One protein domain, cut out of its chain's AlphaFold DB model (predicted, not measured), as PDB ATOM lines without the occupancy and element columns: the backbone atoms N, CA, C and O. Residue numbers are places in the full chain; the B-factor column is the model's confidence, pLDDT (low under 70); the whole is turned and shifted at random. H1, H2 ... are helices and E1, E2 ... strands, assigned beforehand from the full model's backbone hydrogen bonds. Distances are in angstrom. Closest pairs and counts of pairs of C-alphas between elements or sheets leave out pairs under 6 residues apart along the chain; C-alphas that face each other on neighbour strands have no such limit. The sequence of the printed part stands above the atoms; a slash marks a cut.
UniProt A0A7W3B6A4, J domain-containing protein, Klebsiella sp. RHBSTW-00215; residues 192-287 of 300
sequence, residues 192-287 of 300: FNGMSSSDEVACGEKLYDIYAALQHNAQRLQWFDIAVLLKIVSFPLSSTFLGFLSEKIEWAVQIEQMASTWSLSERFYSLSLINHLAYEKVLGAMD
ATOM      1  N   PHE A 192      -2.157  34.466 -15.254       91.06
ATOM      2  CA  PHE A 192      -1.032  34.424 -14.322       91.06
ATOM      3  C   PHE A 192      -0.719  35.815 -13.763       91.06
ATOM      4  O   PHE A 192      -1.205  36.835 -14.241       91.06
ATOM      5  N   ASN A 193       0.081  35.873 -12.699       88.75
ATOM      6  CA  ASN A 193       0.443  37.148 -12.082       88.75
ATOM      7  C   ASN A 193       1.481  37.896 -12.927       88.75
ATOM      8  O   ASN A 193       2.463  37.304 -13.367       88.75
ATOM      9  N   GLY A 194       1.296  39.210 -13.081       85.06
ATOM     10  CA  GLY A 194       2.249  40.073 -13.787       85.06
ATOM     11  C   GLY A 194       2.148  40.022 -15.314       85.06
ATOM     12  O   GLY A 194       3.150  40.266 -15.980       85.06
ATOM     13  N   MET A 195       0.970  39.704 -15.863       87.44
ATOM     14  CA  MET A 195       0.722  39.752 -17.309       87.44
ATOM     15  C   MET A 195       1.029  41.143 -17.870       87.44
ATOM     16  O   MET A 195       0.554  42.155 -17.352       87.44
ATOM     17  N   SER A 196       1.822  41.195 -18.940       90.56
ATOM     18  CA  SER A 196       1.982  42.414 -19.731       90.56
ATOM     19  C   SER A 196       0.764  42.630 -20.631       90.56
ATOM     20  O   SER A 196       0.023  41.695 -20.922       90.56
ATOM     21  N   SER A 197       0.589  43.839 -21.171       86.38
ATOM     22  CA  SER A 197      -0.478  44.104 -22.146       86.38
ATOM     23  C   SER A 197      -0.386  43.207 -23.390       86.38
ATOM     24  O   SER A 197      -1.402  42.879 -23.991       86.38
ATOM     25  N   SER A 198       0.824  42.775 -23.772       88.50
ATOM     26  CA  SER A 198       1.005  41.818 -24.870       88.50
ATOM     27  C   SER A 198       0.552  40.408 -24.483       88.50
ATOM     28  O   SER A 198      -0.010  39.704 -25.322       88.50
ATOM     29  N   ASP A 199       0.790  39.995 -23.235       90.75
ATOM     30  CA  ASP A 199       0.339  38.697 -22.722       90.75
ATOM     31  C   ASP A 199      -1.183  38.666 -22.600       90.75
ATOM     32  O   ASP A 199      -1.806  37.689 -23.001       90.75
ATOM     33  N   GLU A 200      -1.790  39.754 -22.115       89.25
ATOM     34  CA  GLU A 200      -3.243  39.916 -22.032       89.25
ATOM     35  C   GLU A 200      -3.904  39.728 -23.405       89.25
ATOM     36  O   GLU A 200      -4.816  38.913 -23.543       89.25
ATOM     37  N   VAL A 201      -3.403  40.390 -24.453       88.50
ATOM     38  CA  VAL A 201      -3.940  40.228 -25.815       88.50
ATOM     39  C   VAL A 201      -3.765  38.791 -26.317       88.50
ATOM     40  O   VAL A 201      -4.726  38.182 -26.785       88.50
ATOM     41  N   ALA A 202      -2.566  38.214 -26.183       91.69
ATOM     42  CA  ALA A 202      -2.294  36.855 -26.653       91.69
ATOM     43  C   ALA A 202      -3.137  35.794 -25.919       91.69
ATOM     44  O   ALA A 202      -3.615  34.839 -26.535       91.69
ATOM     45  N   CYS A 203      -3.331  35.953 -24.609       91.69
ATOM     46  CA  CYS A 203      -4.188  35.088 -23.806       91.69
ATOM     47  C   CYS A 203      -5.666  35.276 -24.146       91.69
ATOM     48  O   CYS A 203      -6.391  34.286 -24.209       91.69
ATOM     49  N   GLY A 204      -6.110  36.505 -24.420       90.38
ATOM     50  CA  GLY A 204      -7.479  36.777 -24.849       90.38
ATOM     51  C   GLY A 204      -7.824  36.154 -26.204       90.38
ATOM     52  O   GLY A 204      -8.907  35.592 -26.340       90.38
ATOM     53  N   GLU A 205      -6.901  36.149 -27.172       92.00
ATOM     54  CA  GLU A 205      -7.104  35.439 -28.451       92.00
ATOM     55  C   GLU A 205      -7.207  33.917 -28.247       92.00
ATOM     56  O   GLU A 205      -8.128  33.279 -28.748       92.00
ATOM     57  N   LYS A 206      -6.334  33.323 -27.422       93.56
ATOM     58  CA  LYS A 206      -6.439  31.889 -27.084       93.56
ATOM     59  C   LYS A 206      -7.737  31.557 -26.349       93.56
ATOM     60  O   LYS A 206      -8.303  30.482 -26.534       93.56
ATOM     61  N   LEU A 207      -8.201  32.461 -25.489       94.06
ATOM     62  CA  LEU A 207      -9.460  32.296 -24.774       94.06
ATOM     63  C   LEU A 207     -10.656  32.380 -25.735       94.06
ATOM     64  O   LEU A 207     -11.612  31.620 -25.578       94.06
ATOM     65  N   TYR A 208     -10.572  33.233 -26.759       93.44
ATOM     66  CA  TYR A 208     -11.538  33.281 -27.854       93.44
ATOM     67  C   TYR A 208     -11.578  31.973 -28.653       93.44
ATOM     68  O   TYR A 208     -12.666  31.479 -28.935       93.44
ATOM     69  N   ASP A 209     -10.435  31.353 -28.949       94.06
ATOM     70  CA  ASP A 209     -10.415  30.054 -29.638       94.06
ATOM     71  C   ASP A 209     -11.169  28.973 -28.841       94.06
ATOM     72  O   ASP A 209     -11.934  28.179 -29.402       94.06
ATOM     73  N   ILE A 210     -11.001  28.963 -27.511       93.69
ATOM     74  CA  ILE A 210     -11.750  28.068 -26.614       93.69
ATOM     75  C   ILE A 210     -13.247  28.402 -26.658       93.69
ATOM     76  O   ILE A 210     -14.071  27.492 -26.763       93.69
ATOM     77  N   TYR A 211     -13.605  29.686 -26.602       94.06
ATOM     78  CA  TYR A 211     -14.990  30.150 -26.704       94.06
ATOM     79  C   TYR A 211     -15.655  29.707 -28.018       94.06
ATOM     80  O   TYR A 211     -16.711  29.069 -27.996       94.06
ATOM     81  N   ALA A 212     -15.005  29.959 -29.155       93.00
ATOM     82  CA  ALA A 212     -15.497  29.611 -30.484       93.00
ATOM     83  C   ALA A 212     -15.731  28.098 -30.634       93.00
ATOM     84  O   ALA A 212     -16.702  27.671 -31.259       93.00
ATOM     85  N   ALA A 213     -14.899  27.268 -29.998       92.81
ATOM     86  CA  ALA A 213     -15.093  25.819 -29.968       92.81
ATOM     87  C   ALA A 213     -16.310  25.371 -29.127       92.81
ATOM     88  O   ALA A 213     -16.814  24.259 -29.313       92.81
ATOM     89  N   LEU A 214     -16.788  26.203 -28.195       91.56
ATOM     90  CA  LEU A 214     -17.873  25.890 -27.256       91.56
ATOM     91  C   LEU A 214     -19.211  26.567 -27.591       91.56
ATOM     92  O   LEU A 214     -20.231  26.159 -27.033       91.56
ATOM     93  N   GLN A 215     -19.237  27.528 -28.520       88.56
ATOM     94  CA  GLN A 215     -20.401  28.379 -28.825       88.56
ATOM     95  C   GLN A 215     -21.706  27.618 -29.137       88.56
ATOM     96  O   GLN A 215     -22.799  28.112 -28.881       88.56
ATOM     97  N   HIS A 216     -21.618  26.389 -29.656       87.06
ATOM     98  CA  HIS A 216     -22.790  25.578 -30.015       87.06
ATOM     99  C   HIS A 216     -23.356  24.742 -28.856       87.06
ATOM    100  O   HIS A 216     -24.316  23.996 -29.049       87.06
ATOM    101  N   ASN A 217     -22.772  24.820 -27.658       91.06
ATOM    102  CA  ASN A 217     -23.225  24.068 -26.492       91.06
ATOM    103  C   ASN A 217     -23.481  25.005 -25.306       91.06
ATOM    104  O   ASN A 217     -22.562  25.343 -24.562       91.06
ATOM    105  N   ALA A 218     -24.752  25.357 -25.099       88.00
ATOM    106  CA  ALA A 218     -25.177  26.284 -24.051       88.00
ATOM    107  C   ALA A 218     -24.713  25.874 -22.639       88.00
ATOM    108  O   ALA A 218     -24.256  26.719 -21.877       88.00
ATOM    109  N   GLN A 219     -24.760  24.581 -22.300       89.88
ATOM    110  CA  GLN A 219     -24.329  24.086 -20.987       89.88
ATOM    111  C   GLN A 219     -22.818  24.263 -20.783       89.88
ATOM    112  O   GLN A 219     -22.370  24.681 -19.717       89.88
ATOM    113  N   ARG A 220     -22.006  23.955 -21.802       92.19
ATOM    114  CA  ARG A 220     -20.554  24.176 -21.734       92.19
ATOM    115  C   ARG A 220     -20.216  25.659 -21.701       92.19
ATOM    116  O   ARG A 220     -19.257  26.028 -21.037       92.19
ATOM    117  N   LEU A 221     -21.006  26.481 -22.383       92.19
ATOM    118  CA  LEU A 221     -20.847  27.926 -22.400       92.19
ATOM    119  C   LEU A 221     -21.088  28.540 -21.018       92.19
ATOM    120  O   LEU A 221     -20.277  29.339 -20.568       92.19
ATOM    121  N   GLN A 222     -22.116  28.082 -20.298       91.62
ATOM    122  CA  GLN A 222     -22.346  28.478 -18.904       91.62
ATOM    123  C   GLN A 222     -21.132  28.153 -18.022       91.62
ATOM    124  O   GLN A 222     -20.642  29.012 -17.293       91.62
ATOM    125  N   TRP A 223     -20.596  26.932 -18.122       94.38
ATOM    126  CA  TRP A 223     -19.399  26.539 -17.367       94.38
ATOM    127  C   TRP A 223     -18.130  27.281 -17.795       94.38
ATOM    128  O   TRP A 223     -17.269  27.532 -16.953       94.38
ATOM    129  N   PHE A 224     -18.020  27.657 -19.069       95.44
ATOM    130  CA  PHE A 224     -16.971  28.542 -19.568       95.44
ATOM    131  C   PHE A 224     -17.061  29.924 -18.929       95.44
ATOM    132  O   PHE A 224     -16.073  30.389 -18.366       95.44
ATOM    133  N   ASP A 225     -18.249  30.531 -18.928       93.56
ATOM    134  CA  ASP A 225     -18.484  31.836 -18.313       93.56
ATOM    135  C   ASP A 225     -18.109  31.808 -16.817       93.56
ATOM    136  O   ASP A 225     -17.353  32.658 -16.348       93.56
ATOM    137  N   ILE A 226     -18.533  30.770 -16.084       93.88
ATOM    138  CA  ILE A 226     -18.175  30.566 -14.669       93.88
ATOM    139  C   ILE A 226     -16.654  30.476 -14.479       93.88
ATOM    140  O   ILE A 226     -16.102  31.142 -13.603       93.88
ATOM    141  N   ALA A 227     -15.966  29.666 -15.290       95.06
ATOM    142  CA  ALA A 227     -14.520  29.494 -15.185       95.06
ATOM    143  C   ALA A 227     -13.773  30.815 -15.436       95.06
ATOM    144  O   ALA A 227     -12.857  31.152 -14.684       95.06
ATOM    145  N   VAL A 228     -14.196  31.594 -16.435       94.56
ATOM    146  CA  VAL A 228     -13.623  32.917 -16.724       94.56
ATOM    147  C   VAL A 228     -13.866  33.887 -15.564       94.56
ATOM    148  O   VAL A 228     -12.917  34.528 -15.112       94.56
ATOM    149  N   LEU A 229     -15.087  33.962 -15.019       93.19
ATOM    150  CA  LEU A 229     -15.400  34.834 -13.876       93.19
ATOM    151  C   LEU A 229     -14.520  34.530 -12.658       93.19
ATOM    152  O   LEU A 229     -13.999  35.450 -12.024       93.19
ATOM    153  N   LEU A 230     -14.300  33.249 -12.352       93.25
ATOM    154  CA  LEU A 230     -13.439  32.845 -11.239       93.25
ATOM    155  C   LEU A 230     -11.982  33.283 -11.447       93.25
ATOM    156  O   LEU A 230     -11.332  33.716 -10.489       93.25
ATOM    157  N   LYS A 231     -11.467  33.256 -12.686       93.88
ATOM    158  CA  LYS A 231     -10.138  33.816 -12.997       93.88
ATOM    159  C   LYS A 231     -10.125  35.339 -12.886       93.88
ATOM    160  O   LYS A 231      -9.202  35.885 -12.288       93.88
ATOM    161  N   ILE A 232     -11.163  36.027 -13.357       92.25
ATOM    162  CA  ILE A 232     -11.270  37.489 -13.247       92.25
ATOM    163  C   ILE A 232     -11.213  37.950 -11.786       92.25
ATOM    164  O   ILE A 232     -10.551  38.945 -11.488       92.25
ATOM    165  N   VAL A 233     -11.858  37.237 -10.861       91.00
ATOM    166  CA  VAL A 233     -11.793  37.563  -9.422       91.00
ATOM    167  C   VAL A 233     -10.409  37.265  -8.845       91.00
ATOM    168  O   VAL A 233      -9.911  38.036  -8.029       91.00
ATOM    169  N   SER A 234      -9.772  36.187  -9.300       91.00
ATOM    170  CA  SER A 234      -8.495  35.712  -8.753       91.00
ATOM    171  C   SER A 234      -7.280  36.544  -9.181       91.00
ATOM    172  O   SER A 234      -6.274  36.538  -8.473       91.00
ATOM    173  N   PHE A 235      -7.347  37.258 -10.313       90.06
ATOM    174  CA  PHE A 235      -6.199  37.974 -10.884       90.06
ATOM    175  C   PHE A 235      -6.421  39.495 -11.012       90.06
ATOM    176  O   PHE A 235      -7.524  39.955 -11.332       90.06
ATOM    177  N   PRO A 236      -5.378  40.321 -10.797       86.88
ATOM    178  CA  PRO A 236      -5.438  41.767 -11.004       86.88
ATOM    179  C   PRO A 236      -5.284  42.113 -12.498       86.88
ATOM    180  O   PRO A 236      -4.215  42.514 -12.945       86.88
ATOM    181  N   LEU A 237      -6.355  41.916 -13.268       87.88
ATOM    182  CA  LEU A 237      -6.408  42.170 -14.714       87.88
ATOM    183  C   LEU A 237      -6.647  43.651 -15.046       87.88
ATOM    184  O   LEU A 237      -7.348  44.340 -14.297       87.88
ATOM    185  N   SER A 238      -6.110  44.128 -16.176       87.94
ATOM    186  CA  SER A 238      -6.326  45.505 -16.636       87.94
ATOM    187  C   SER A 238      -7.767  45.746 -17.114       87.94
ATOM    188  O   SER A 238      -8.429  44.847 -17.638       87.94
ATOM    189  N   SER A 239      -8.268  46.980 -16.978       86.06
ATOM    190  CA  SER A 239      -9.602  47.342 -17.485       86.06
ATOM    191  C   SER A 239      -9.692  47.228 -19.009       86.06
ATOM    192  O   SER A 239     -10.699  46.772 -19.543       86.06
ATOM    193  N   THR A 240      -8.601  47.560 -19.702       85.31
ATOM    194  CA  THR A 240      -8.461  47.405 -21.154       85.31
ATOM    195  C   THR A 240      -8.615  45.955 -21.593       85.31
ATOM    196  O   THR A 240      -9.315  45.682 -22.567       85.31
ATOM    197  N   PHE A 241      -8.016  45.014 -20.858       88.75
ATOM    198  CA  PHE A 241      -8.153  43.596 -21.158       88.75
ATOM    199  C   PHE A 241      -9.565  43.084 -20.881       88.75
ATOM    200  O   PHE A 241     -10.102  42.342 -21.694       88.75
ATOM    201  N   LEU A 242     -10.196  43.500 -19.781       88.75
ATOM    202  CA  LEU A 242     -11.569  43.092 -19.467       88.75
ATOM    203  C   LEU A 242     -12.579  43.592 -20.512       88.75
ATOM    204  O   LEU A 242     -13.467  42.833 -20.896       88.75
ATOM    205  N   GLY A 243     -12.408  44.816 -21.024       85.06
ATOM    206  CA  GLY A 243     -13.195  45.328 -22.150       85.06
ATOM    207  C   GLY A 243     -12.986  44.499 -23.420       85.06
ATOM    208  O   GLY A 243     -13.951  43.977 -23.976       85.06
ATOM    209  N   PHE A 244     -11.726  44.283 -23.817       86.44
ATOM    210  CA  PHE A 244     -11.373  43.435 -24.964       86.44
ATOM    211  C   PHE A 244     -11.951  42.018 -24.849       86.44
ATOM    212  O   PHE A 244     -12.531  41.490 -25.796       86.44
ATOM    213  N   LEU A 245     -11.831  41.411 -23.669       89.81
ATOM    214  CA  LEU A 245     -12.349  40.082 -23.389       89.81
ATOM    215  C   LEU A 245     -13.870  40.041 -23.530       89.81
ATOM    216  O   LEU A 245     -14.387  39.136 -24.182       89.81
ATOM    217  N   SER A 246     -14.571  41.017 -22.945       88.12
ATOM    218  CA  SER A 246     -16.035  41.088 -22.976       88.12
ATOM    219  C   SER A 246     -16.593  41.170 -24.399       88.12
ATOM    220  O   SER A 246     -17.631  40.573 -24.679       88.12
ATOM    221  N   GLU A 247     -15.882  41.839 -25.307       88.00
ATOM    222  CA  GLU A 247     -16.233  41.893 -26.724       88.00
ATOM    223  C   GLU A 247     -15.974  40.548 -27.411       88.00
ATOM    224  O   GLU A 247     -16.849  40.005 -28.084       88.00
ATOM    225  N   LYS A 248     -14.793  39.958 -27.186       87.44
ATOM    226  CA  LYS A 248     -14.379  38.697 -27.817       87.44
ATOM    227  C   LYS A 248     -15.295  37.522 -27.486       87.44
ATOM    228  O   LYS A 248     -15.595  36.730 -28.373       87.44
ATOM    229  N   ILE A 249     -15.739  37.396 -26.237       89.50
ATOM    230  CA  ILE A 249     -16.630  36.299 -25.805       89.50
ATOM    231  C   ILE A 249     -18.120  36.657 -25.898       89.50
ATOM    232  O   ILE A 249     -18.968  35.940 -25.355       89.50
ATOM    233  N   GLU A 250     -18.427  37.761 -26.590       87.25
ATOM    234  CA  GLU A 250     -19.777  38.247 -26.898       87.25
ATOM    235  C   GLU A 250     -20.623  38.565 -25.655       87.25
ATOM    236  O   GLU A 250     -21.854  38.507 -25.672       87.25
ATOM    237  N   TRP A 251     -19.973  38.929 -24.550       87.56
ATOM    238  CA  TRP A 251     -20.669  39.460 -23.382       87.56
ATOM    239  C   TRP A 251     -21.237  40.848 -23.663       87.56
ATOM    240  O   TRP A 251     -22.373  41.131 -23.267       87.56
ATOM    241  N   ALA A 252     -20.486  41.676 -24.383       83.38
ATOM    242  CA  ALA A 252     -20.898  43.006 -24.792       83.38
ATOM    243  C   ALA A 252     -20.541  43.259 -26.261       83.38
ATOM    244  O   ALA A 252     -19.557  42.739 -26.774       83.38
ATOM    245  N   VAL A 253     -21.339  44.081 -26.939       80.19
ATOM    246  CA  VAL A 253     -21.079  44.544 -28.306       80.19
ATOM    247  C   VAL A 253     -20.983  46.061 -28.284       80.19
ATOM    248  O   VAL A 253     -21.895  46.737 -27.796       80.19
ATOM    249  N   GLN A 254     -19.894  46.612 -28.815       71.12
ATOM    250  CA  GLN A 254     -19.740  48.057 -28.939       71.12
ATOM    251  C   GLN A 254     -20.631  48.576 -30.083       71.12
ATOM    252  O   GLN A 254     -20.480  48.167 -31.232       71.12
ATOM    253  N   ILE A 255     -21.586  49.460 -29.771       67.12
ATOM    254  CA  ILE A 255     -22.596  49.928 -30.743       67.12
ATOM    255  C   ILE A 255     -22.011  50.996 -31.682       67.12
ATOM    256  O   ILE A 255     -22.316  51.019 -32.872       67.12
ATOM    257  N   GLU A 256     -21.154  51.880 -31.164       65.44
ATOM    258  CA  GLU A 256     -20.485  52.930 -31.934       65.44
ATOM    259  C   GLU A 256     -18.998  52.976 -31.558       65.44
ATOM    260  O   GLU A 256     -18.648  53.103 -30.388       65.44
ATOM    261  N   GLN A 257     -18.099  52.937 -32.545       58.53
ATOM    262  CA  GLN A 257     -16.646  53.008 -32.298       58.53
ATOM    263  C   GLN A 257     -16.198  54.345 -31.668       58.53
ATOM    264  O   GLN A 257     -15.107  54.430 -31.116       58.53
ATOM    265  N   MET A 258     -17.031  55.392 -31.752       50.06
ATOM    266  CA  MET A 258     -16.725  56.759 -31.299       50.06
ATOM    267  C   MET A 258     -17.409  57.149 -29.981       50.06
ATOM    268  O   MET A 258     -17.002  58.119 -29.344       50.06
ATOM    269  N   ALA A 259     -18.438  56.416 -29.558       55.28
ATOM    270  CA  ALA A 259     -19.141  56.657 -28.306       55.28
ATOM    271  C   ALA A 259     -19.019  55.394 -27.457       55.28
ATOM    272  O   ALA A 259     -19.412  54.333 -27.926       55.28
ATOM    273  N   SER A 260     -18.496  55.496 -26.230       59.88
ATOM    274  CA  SER A 260     -18.369  54.397 -25.252       59.88
ATOM    275  C   SER A 260     -19.737  53.843 -24.815       59.88
ATOM    276  O   SER A 260     -20.141  53.957 -23.660       59.88
ATOM    277  N   THR A 261     -20.488  53.297 -25.767       66.81
ATOM    278  CA  THR A 261     -21.868  52.841 -25.645       66.81
ATOM    279  C   THR A 261     -21.877  51.361 -25.985       66.81
ATOM    280  O   THR A 261     -21.636  50.963 -27.128       66.81
ATOM    281  N   TRP A 262     -22.145  50.549 -24.973       73.06
ATOM    282  CA  TRP A 262     -22.128  49.094 -25.058       73.06
ATOM    283  C   TRP A 262     -23.553  48.542 -25.049       73.06
ATOM    284  O   TRP A 262     -24.404  49.026 -24.299       73.06
ATOM    285  N   SER A 263     -23.801  47.513 -25.858       80.81
ATOM    286  CA  SER A 263     -24.969  46.640 -25.745       80.81
ATOM    287  C   SER A 263     -24.561  45.386 -24.985       80.81
ATOM    288  O   SER A 263     -23.650  44.687 -25.418       80.81
ATOM    289  N   LEU A 264     -25.227  45.082 -23.875       84.44
ATOM    290  CA  LEU A 264     -24.943  43.889 -23.075       84.44
ATOM    291  C   LEU A 264     -25.812  42.716 -23.540       84.44
ATOM    292  O   LEU A 264     -26.999  42.891 -23.821       84.44
ATOM    293  N   SER A 265     -25.225  41.525 -23.619       85.25
ATOM    294  CA  SER A 265     -25.946  40.289 -23.936       85.25
ATOM    295  C   SER A 265     -26.759  39.776 -22.740       85.25
ATOM    296  O   SER A 265     -26.435  40.045 -21.583       85.25
ATOM    297  N   GLU A 266     -27.784  38.960 -22.999       84.50
ATOM    298  CA  GLU A 266     -28.529  38.247 -21.946       84.50
ATOM    299  C   GLU A 266     -27.608  37.345 -21.101       84.50
ATOM    300  O   GLU A 266     -27.720  37.301 -19.873       84.50
ATOM    301  N   ARG A 267     -26.624  36.700 -21.752       86.25
ATOM    302  CA  ARG A 267     -25.568  35.925 -21.084       86.25
ATOM    303  C   ARG A 267     -24.827  36.768 -20.061       86.25
ATOM    304  O   ARG A 267     -24.662  36.312 -18.935       86.25
ATOM    305  N   PHE A 268     -24.455  37.997 -20.407       85.88
ATOM    306  CA  PHE A 268     -23.756  38.878 -19.483       85.88
ATOM    307  C   PHE A 268     -24.600  39.259 -18.259       85.88
ATOM    308  O   PHE A 268     -24.098  39.212 -17.137       85.88
ATOM    309  N   TYR A 269     -25.895  39.547 -18.424       84.81
ATOM    310  CA  TYR A 269     -26.774  39.827 -17.279       84.81
ATOM    311  C   TYR A 269     -26.898  38.636 -16.324       84.81
ATOM    312  O   TYR A 269     -26.910  38.823 -15.105       84.81
ATOM    313  N   SER A 270     -26.932  37.408 -16.854       86.19
ATOM    314  CA  SER A 270     -27.008  36.197 -16.026       86.19
ATOM    315  C   SER A 270     -25.778  35.984 -15.134       86.19
ATOM    316  O   SER A 270     -25.892  35.360 -14.081       86.19
ATOM    317  N   LEU A 271     -24.625  36.570 -15.483       87.56
ATOM    318  CA  LEU A 271     -23.399  36.488 -14.678       87.56
ATOM    319  C   LEU A 271     -23.560  37.166 -13.317       87.56
ATOM    320  O   LEU A 271     -22.959  36.721 -12.338       87.56
ATOM    321  N   SER A 272     -24.412  38.194 -13.242       88.62
ATOM    322  CA  SER A 272     -24.731  38.871 -11.982       88.62
ATOM    323  C   SER A 272     -25.354  37.929 -10.953       88.62
ATOM    324  O   SER A 272     -25.175  38.148  -9.766       88.62
ATOM    325  N   LEU A 273     -26.030  36.859 -11.383       88.12
ATOM    326  CA  LEU A 273     -26.627  35.853 -10.499       88.12
ATOM    327  C   LEU A 273     -25.627  34.765 -10.073       88.12
ATOM    328  O   LEU A 273     -25.953  33.931  -9.232       88.12
ATOM    329  N   ILE A 274     -24.440  34.732 -10.682       87.69
ATOM    330  CA  ILE A 274     -23.437  33.679 -10.493       87.69
ATOM    331  C   ILE A 274     -22.277  34.178  -9.634       87.69
ATOM    332  O   ILE A 274     -21.802  33.442  -8.772       87.69
ATOM    333  N   ASN A 275     -21.778  35.388  -9.894       90.12
ATOM    334  CA  ASN A 275     -20.681  35.977  -9.132       90.12
ATOM    335  C   ASN A 275     -20.753  37.508  -9.196       90.12
ATOM    336  O   ASN A 275     -20.377  38.115 -10.205       90.12
ATOM    337  N   HIS A 276     -21.210  38.128  -8.107       89.38
ATOM    338  CA  HIS A 276     -21.423  39.575  -8.057       89.38
ATOM    339  C   HIS A 276     -20.115  40.356  -8.218       89.38
ATOM    340  O   HIS A 276     -20.043  41.294  -9.008       89.38
ATOM    341  N   LEU A 277     -19.055  39.925  -7.530       88.25
ATOM    342  CA  LEU A 277     -17.758  40.607  -7.528       88.25
ATOM    343  C   LEU A 277     -17.110  40.620  -8.917       88.25
ATOM    344  O   LEU A 277     -16.571  41.637  -9.355       88.25
ATOM    345  N   ALA A 278     -17.161  39.486  -9.618       88.56
ATOM    346  CA  ALA A 278     -16.646  39.369 -10.976       88.56
ATOM    347  C   ALA A 278     -17.426  40.273 -11.938       88.56
ATOM    348  O   ALA A 278     -16.830  41.011 -12.720       88.56
ATOM    349  N   TYR A 279     -18.757  40.228 -11.844       89.38
ATOM    350  CA  TYR A 279     -19.656  41.016 -12.678       89.38
ATOM    351  C   TYR A 279     -19.425  42.521 -12.493       89.38
ATOM    352  O   TYR A 279     -19.221  43.230 -13.477       89.38
ATOM    353  N   GLU A 280     -19.354  43.002 -11.249       88.38
ATOM    354  CA  GLU A 280     -19.055  44.408 -10.949       88.38
ATOM    355  C   GLU A 280     -17.672  44.832 -11.449       88.38
ATOM    356  O   GLU A 280     -17.517  45.930 -11.983       88.38
ATOM    357  N   LYS A 281     -16.666  43.959 -11.337       88.44
ATOM    358  CA  LYS A 281     -15.318  44.236 -11.841       88.44
ATOM    359  C   LYS A 281     -15.296  44.393 -13.363       88.44
ATOM    360  O   LYS A 281     -14.647  45.308 -13.866       88.44
ATOM    361  N   VAL A 282     -16.010  43.533 -14.093       87.44
ATOM    362  CA  VAL A 282     -16.129  43.630 -15.557       87.44
ATOM    363  C   VAL A 282     -16.937  44.869 -15.949       87.44
ATOM    364  O   VAL A 282     -16.509  45.616 -16.823       87.44
ATOM    365  N   LEU A 283     -18.045  45.152 -15.256       85.50
ATOM    366  CA  LEU A 283     -18.833  46.373 -15.455       85.50
ATOM    367  C   LEU A 283     -18.005  47.648 -15.245       85.50
ATOM    368  O   LEU A 283     -18.049  48.550 -16.079       85.50
ATOM    369  N   GLY A 284     -17.248  47.724 -14.148       83.31
ATOM    370  CA  GLY A 284     -16.405  48.876 -13.829       83.31
ATOM    371  C   GLY A 284     -15.276  49.077 -14.840       83.31
ATOM    372  O   GLY A 284     -14.936  50.208 -15.167       83.31
ATOM    373  N   ALA A 285     -14.733  47.988 -15.390       81.25
ATOM    374  CA  ALA A 285     -13.706  48.046 -16.424       81.25
ATOM    375  C   ALA A 285     -14.210  48.583 -17.772       81.25
ATOM    376  O   ALA A 285     -13.433  49.183 -18.511       81.25
ATOM    377  N   MET A 286     -15.495  48.394 -18.080       73.88
ATOM    378  CA  MET A 286     -16.113  48.884 -19.317       73.88
ATOM    379  C   MET A 286     -16.486  50.381 -19.271       73.88
ATOM    380  O   MET A 286     -17.067  50.880 -20.235       73.88
ATOM    381  N   ASP A 287     -16.150  51.091 -18.179       65.12
ATOM    382  CA  ASP A 287     -16.335  52.540 -17.963       65.12
ATOM    383  C   ASP A 287     -17.708  53.037 -18.462       65.12
ATOM    384  O   ASP A 287     -17.842  53.953 -19.279       65.12
TER     385      ASP A 287
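What this domain is: This is residues 192 to 287 of the 300 residues of the protein "J domain-containing protein" of Klebsiella sp. RHBSTW-00215 (UniProt A0A7W3B6A4). Two long helices, H1 and H2, form a narrow V that is closed at their link and opens toward its other end, and the shorter helices H3 and H5 pack on one side of it, H3 on H1 and H5 on H2. H3 is nearest the middle, the small hairpin of strands E1 and E2 lies on the far side from the V, and the short H4 is near H2 and H5. The printed part has 96 residues, with five named helices and two named strands, which follow each other along the chain as H1 H2 H3 E1 E2 H4 H5; E1 and E2 are antiparallel, and the class is mostly helix. It is compact, with a radius of gyration of the C-alphas of 12.8 A, and rounded, spanning 31 by 31 by 25 A.

Where its parts are: H1, residues 197 to 214, begins at C-alpha 197 (-0.478, 44.104, -22.146) and is 25.7 A long. H2, residues 218 to 234, is 24.5 A long, and H3, residues 239 to 248, 14.3 A. E1 is residues 252 to 256 and E2 residues 259 to 264. H4 is residues 266 to 271; H5, residues 276 to 285, is 14.2 A long and ends at C-alpha 285 (-13.706, 48.046, -16.424).

How they stand to each other: H1 and H2 are a helical hairpin at a shallow tilt of 20 degrees, opposite ways; H1 touches H2 with residues 211 to 214 alone, the closest C-alphas being those of Leu 214 and Leu 221, 6.0 A apart. H3 touches H1, C-alphas of Leu 245 and Gly 204 at 6.1 A. H5 is about perpendicular to H3, at 78 degrees, and touches it, closest C-alphas Ala 285 and Ser 239 at 4.3 A. H5 touches residues 229 to 233 of H2 alone, closest C-alphas Ala 278 and Val 233 at 5.4 A. In the hairpin of E1 and E2, N 253 and O 263 are 2.8 A apart, within hydrogen-bond range. In each of the five helices every O i to N i+4 pair is within that range.

The domain as a whole: The C-alphas farthest apart, Gln 219 and Met 258, are 35.1 A apart. The printed part has no cut, and its six links are tight. The pLDDT is under 70 at residues 255 to 261 and 287.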